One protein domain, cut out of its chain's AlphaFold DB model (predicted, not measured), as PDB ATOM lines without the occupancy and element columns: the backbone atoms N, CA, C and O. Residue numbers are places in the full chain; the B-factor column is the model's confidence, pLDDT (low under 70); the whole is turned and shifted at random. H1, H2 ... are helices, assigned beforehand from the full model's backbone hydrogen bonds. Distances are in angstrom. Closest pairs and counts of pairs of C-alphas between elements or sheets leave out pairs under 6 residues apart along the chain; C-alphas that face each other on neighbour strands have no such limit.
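What this domain is: This is residues 112 to 155 of the 155 residues of the protein "t-SNARE coiled-coil homology domain-containing protein" of Klebsormidium nitens (UniProt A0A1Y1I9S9). Two long helices, H1 and then H2, meet near their ends as a wide V, with the link of residues 130 to 133 at the corner and both far arms standing free. The outline is flat, 36 by 30 by 9 A. The printed part has 44 residues, is all helix with no named strand, and is only just loose, close to extended, with a radius of gyration of the C-alphas of 13.6 A.

Where its parts are: H1, residues 112 to 129, begins at C-alpha 112 (220.339, 197.501, 245.139) and is 25.1 A long from first to last C-alpha. H2, residues 134 to 154, is 30.3 A long and ends at C-alpha 154 (227.149, 170.190, 262.617).

How they stand to each other: H1 and H2 are close but not clearly touching; their closest C-alphas, those of Val 127 and Ile 136, are 6.5 A apart. They run opposite ways at a steep tilt of 60 degrees. In H1 and H2 every O i to N i+4 pair is within hydrogen-bond range.

The domain as a whole: The two C-alphas farthest apart, those of Lys 131 and Arg 155, are 37.7 A apart. The printed part has no cut, and the link from H1 to H2 is tight. The mean pLDDT of the printed part is 77.0; residues 113, 124 and 126 to 134 are under 70.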
ATOM      1  N   GLY A 112     221.188 198.685 245.339       70.06
ATOM      2  CA  GLY A 112     220.339 197.501 245.139       70.06
ATOM      3  C   GLY A 112     220.153 196.692 246.430       70.06
ATOM      4  O   GLY A 112     219.027 196.363 246.818       70.06
ATOM      5  N   ALA A 113     221.249 196.457 247.157       68.38
ATOM      6  CA  ALA A 113     221.217 195.855 248.482       68.38
ATOM      7  C   ALA A 113     220.457 196.740 249.473       68.38
ATOM      8  O   ALA A 113     219.697 196.210 250.265       68.38
ATOM      9  N   ARG A 114     220.571 198.071 249.408       76.12
ATOM     10  CA  ARG A 114     219.808 199.012 250.236       76.12
ATOM     11  C   ARG A 114     218.330 199.007 249.882       76.12
ATOM     12  O   ARG A 114     217.538 199.128 250.796       76.12
ATOM     13  N   GLY A 115     217.921 198.802 248.632       78.88
ATOM     14  CA  GLY A 115     216.512 198.617 248.264       78.88
ATOM     15  C   GLY A 115     215.917 197.340 248.869       78.88
ATOM     16  O   GLY A 115     214.856 197.372 249.496       78.88
ATOM     17  N   MET A 116     216.642 196.223 248.774       73.56
ATOM     18  CA  MET A 116     216.234 194.945 249.374       73.56
ATOM     19  C   MET A 116     216.294 194.967 250.908       73.56
ATOM     20  O   MET A 116     215.361 194.534 251.582       73.56
ATOM     21  N   LEU A 117     217.376 195.505 251.469       74.81
ATOM     22  CA  LEU A 117     217.607 195.613 252.904       74.81
ATOM     23  C   LEU A 117     216.711 196.681 253.521       74.81
ATOM     24  O   LEU A 117     216.241 196.465 254.619       74.81
ATOM     25  N   SER A 118     216.392 197.778 252.831       75.06
ATOM     26  CA  SER A 118     215.365 198.737 253.265       75.06
ATOM     27  C   SER A 118     213.996 198.072 253.283       75.06
ATOM     28  O   SER A 118     213.222 198.344 254.191       75.06
ATOM     29  N   GLY A 119     213.711 197.160 252.350       73.50
ATOM     30  CA  GLY A 119     212.540 196.292 252.422       73.50
ATOM     31  C   GLY A 119     212.550 195.421 253.683       73.50
ATOM     32  O   GLY A 119     211.585 195.434 254.439       73.50
ATOM     33  N   THR A 120     213.647 194.712 253.963       76.94
ATOM     34  CA  THR A 120     213.784 193.850 255.156       76.94
ATOM     35  C   THR A 120     213.821 194.638 256.473       76.94
ATOM     36  O   THR A 120     213.213 194.210 257.450       76.94
ATOM     37  N   VAL A 121     214.477 195.797 256.516       70.81
ATOM     38  CA  VAL A 121     214.571 196.701 257.675       70.81
ATOM     39  C   VAL A 121     213.233 197.373 257.928       70.81
ATOM     40  O   VAL A 121     212.852 197.512 259.086       70.81
ATOM     41  N   ASP A 122     212.471 197.711 256.888       70.06
ATOM     42  CA  ASP A 122     211.086 198.149 257.045       70.06
ATOM     43  C   ASP A 122     210.222 197.010 257.601       70.06
ATOM     44  O   ASP A 122     209.439 197.228 258.518       70.06
ATOM     45  N   ARG A 123     210.430 195.752 257.179       72.81
ATOM     46  CA  ARG A 123     209.770 194.598 257.823       72.81
ATOM     47  C   ARG A 123     210.214 194.387 259.268       72.81
ATOM     48  O   ARG A 123     209.348 194.132 260.096       72.81
ATOM     49  N   MET A 124     211.496 194.538 259.603       66.44
ATOM     50  CA  MET A 124     211.972 194.467 260.992       66.44
ATOM     51  C   MET A 124     211.380 195.600 261.830       66.44
ATOM     52  O   MET A 124     210.828 195.343 262.893       66.44
ATOM     53  N   THR A 125     211.393 196.835 261.331       70.19
ATOM     54  CA  THR A 125     210.811 198.007 262.003       70.19
ATOM     55  C   THR A 125     209.299 197.857 262.155       70.19
ATOM     56  O   THR A 125     208.750 198.132 263.219       70.19
ATOM     57  N   LYS A 126     208.618 197.315 261.141       67.25
ATOM     58  CA  LYS A 126     207.203 196.939 261.197       67.25
ATOM     59  C   LYS A 126     206.961 195.832 262.220       67.25
ATOM     60  O   LYS A 126     205.947 195.880 262.899       67.25
ATOM     61  N   VAL A 127     207.866 194.870 262.396       65.38
ATOM     62  CA  VAL A 127     207.767 193.842 263.452       65.38
ATOM     63  C   VAL A 127     207.978 194.448 264.843       65.38
ATOM     64  O   VAL A 127     207.290 194.051 265.777       65.38
ATOM     65  N   PHE A 128     208.838 195.461 264.976       63.56
ATOM     66  CA  PHE A 128     209.000 196.211 266.225       63.56
ATOM     67  C   PHE A 128     207.803 197.125 266.541       63.56
ATOM     68  O   PHE A 128     207.464 197.298 267.710       63.56
ATOM     69  N   GLN A 129     207.136 197.694 265.529       59.22
ATOM     70  CA  GLN A 129     205.996 198.606 265.712       59.22
ATOM     71  C   GLN A 129     204.623 197.915 265.705       59.22
ATOM     72  O   GLN A 129     203.635 198.490 266.169       59.22
ATOM     73  N   THR A 130     204.510 196.692 265.183       54.41
ATOM     74  CA  THR A 130     203.218 196.001 265.121       54.41
ATOM     75  C   THR A 130     202.891 195.336 266.450       54.41
ATOM     76  O   THR A 130     203.430 194.307 266.841       54.41
ATOM     77  N   LYS A 131     201.889 195.904 267.113       55.81
ATOM     78  CA  LYS A 131     201.199 195.403 268.309       55.81
ATOM     79  C   LYS A 131     200.395 194.102 268.048       55.81
ATOM     80  O   LYS A 131     199.299 193.941 268.571       55.81
ATOM     81  N   SER A 132     200.890 193.188 267.202       58.94
ATOM     82  CA  SER A 132     200.245 191.916 266.830       58.94
ATOM     83  C   SER A 132     201.272 190.777 266.827       58.94
ATOM     84  O   SER A 132     201.981 190.544 265.848       58.94
ATOM     85  N   GLY A 133     201.352 190.051 267.949       60.75
ATOM     86  CA  GLY A 133     202.408 189.075 268.268       60.75
ATOM     87  C   GLY A 133     202.573 187.878 267.321       60.75
ATOM     88  O   GLY A 133     203.530 187.123 267.464       60.75
ATOM     89  N   ARG A 134     201.699 187.711 266.319       69.19
ATOM     90  CA  ARG A 134     201.804 186.618 265.334       69.19
ATOM     91  C   ARG A 134     203.046 186.755 264.451       69.19
ATOM     92  O   ARG A 134     203.670 185.753 264.139       69.19
ATOM     93  N   GLN A 135     203.430 187.978 264.080       71.50
ATOM     94  CA  GLN A 135     204.611 188.213 263.233       71.50
ATOM     95  C   GLN A 135     205.923 187.950 263.987       71.50
ATOM     96  O   GLN A 135     206.855 187.375 263.432       71.50
ATOM     97  N   ILE A 136     205.970 188.290 265.277       76.06
ATOM     98  CA  ILE A 136     207.120 188.017 266.152       76.06
ATOM     99  C   ILE A 136     207.330 186.507 266.299       76.06
ATOM    100  O   ILE A 136     208.459 186.032 266.187       76.06
ATOM    101  N   PHE A 137     206.246 185.745 266.471       79.31
ATOM    102  CA  PHE A 137     206.317 184.287 266.545       79.31
ATOM    103  C   PHE A 137     206.957 183.671 265.289       79.31
ATOM    104  O   PHE A 137     207.826 182.814 265.418       79.31
ATOM    105  N   TYR A 138     206.610 184.150 264.087       83.25
ATOM    106  CA  TYR A 138     207.226 183.667 262.844       83.25
ATOM    107  C   TYR A 138     208.727 183.980 262.748       83.25
ATOM    108  O   TYR A 138     209.491 183.128 262.293       83.25
ATOM    109  N   ILE A 139     209.176 185.154 263.208       79.06
ATOM    110  CA  ILE A 139     210.611 185.489 263.228       79.06
ATOM    111  C   ILE A 139     211.372 184.579 264.191       79.06
ATOM    112  O   ILE A 139     212.417 184.035 263.833       79.06
ATOM    113  N   VAL A 140     210.840 184.384 265.397       83.38
ATOM    114  CA  VAL A 140     211.468 183.519 266.402       83.38
ATOM    115  C   VAL A 140     211.515 182.069 265.912       83.38
ATOM    116  O   VAL A 140     212.567 181.441 265.986       83.38
ATOM    117  N   ALA A 141     210.420 181.558 265.343       85.81
ATOM    118  CA  ALA A 141     210.361 180.211 264.780       85.81
ATOM    119  C   ALA A 141     211.381 180.008 263.646       85.81
ATOM    120  O   ALA A 141     212.079 178.997 263.626       85.81
ATOM    121  N   SER A 142     211.516 180.987 262.743       85.44
ATOM    122  CA  SER A 142     212.515 180.956 261.666       85.44
ATOM    123  C   SER A 142     213.948 180.945 262.211       85.44
ATOM    124  O   SER A 142     214.778 180.148 261.776       85.44
ATOM    125  N   CYS A 143     214.234 181.759 263.232       87.00
ATOM    126  CA  CYS A 143     215.544 181.794 263.882       87.00
ATOM    127  C   CYS A 143     215.908 180.435 264.507       87.00
ATOM    128  O   CYS A 143     216.989 179.899 264.258       87.00
ATOM    129  N   VAL A 144     214.979 179.831 265.256       92.25
ATOM    130  CA  VAL A 144     215.170 178.505 265.866       92.25
ATOM    131  C   VAL A 144     215.346 177.420 264.800       92.25
ATOM    132  O   VAL A 144     216.209 176.558 264.953       92.25
ATOM    133  N   ALA A 145     214.592 177.472 263.700       92.06
ATOM    134  CA  ALA A 145     214.727 176.520 262.598       92.06
ATOM    135  C   ALA A 145     216.126 176.562 261.958       92.06
ATOM    136  O   ALA A 145     216.714 175.512 261.708       92.06
ATOM    137  N   ILE A 146     216.693 177.755 261.750       91.38
ATOM    138  CA  ILE A 146     218.059 177.918 261.222       91.38
ATOM    139  C   ILE A 146     219.096 177.388 262.217       91.38
ATOM    140  O   ILE A 146     220.020 176.677 261.825       91.38
ATOM    141  N   PHE A 147     218.933 177.681 263.508       92.00
ATOM    142  CA  PHE A 147     219.795 177.126 264.554       92.00
ATOM    143  C   PHE A 147     219.760 175.598 264.580       92.00
ATOM    144  O   PHE A 147     220.811 174.974 264.688       92.00
ATOM    145  N   LEU A 148     218.577 174.994 264.449       91.12
ATOM    146  CA  LEU A 148     218.426 173.543 264.359       91.12
ATOM    147  C   LEU A 148     219.045 172.980 263.086       91.12
ATOM    148  O   LEU A 148     219.656 171.922 263.151       91.12
ATOM    149  N   LEU A 149     218.938 173.682 261.957       92.81
ATOM    150  CA  LEU A 149     219.578 173.281 260.709       92.81
ATOM    151  C   LEU A 149     221.104 173.268 260.858       92.81
ATOM    152  O   LEU A 149     221.733 172.279 260.506       92.81
ATOM    153  N   ILE A 150     221.695 174.323 261.431       93.94
ATOM    154  CA  ILE A 150     223.139 174.388 261.707       93.94
ATOM    155  C   ILE A 150     223.534 173.324 262.726       93.94
ATOM    156  O   ILE A 150     224.544 172.656 262.542       93.94
ATOM    157  N   TYR A 151     222.752 173.151 263.791       94.19
ATOM    158  CA  TYR A 151     223.000 172.127 264.797       94.19
ATOM    159  C   TYR A 151     222.971 170.735 264.172       94.19
ATOM    160  O   TYR A 151     223.914 169.993 264.381       94.19
ATOM    161  N   PHE A 152     221.957 170.408 263.372       91.00
ATOM    162  CA  PHE A 152     221.829 169.128 262.681       91.00
ATOM    163  C   PHE A 152     222.928 168.921 261.637       91.00
ATOM    164  O   PHE A 152     223.446 167.826 261.513       91.00
ATOM    165  N   LEU A 153     223.323 169.970 260.912       85.12
ATOM    166  CA  LEU A 153     224.402 169.897 259.925       85.12
ATOM    167  C   LEU A 153     225.785 169.767 260.581       85.12
ATOM    168  O   LEU A 153     226.718 169.242 259.980       85.12
ATOM    169  N   ARG A 154     225.925 170.269 261.811       90.19
ATOM    170  CA  ARG A 154     227.149 170.190 262.617       90.19
ATOM    171  C   ARG A 154     227.153 169.001 263.588       90.19
ATOM    172  O   ARG A 154     228.156 168.804 264.271       90.19
ATOM    173  N   ARG A 155     226.050 168.264 263.710       77.12
ATOM    174  CA  ARG A 155     225.858 167.145 264.642       77.12
ATOM    175  C   ARG A 155     225.946 165.822 263.913       77.12
ATOM    176  O   ARG A 155     226.440 164.884 264.586       77.12
TER     177      ARG A 155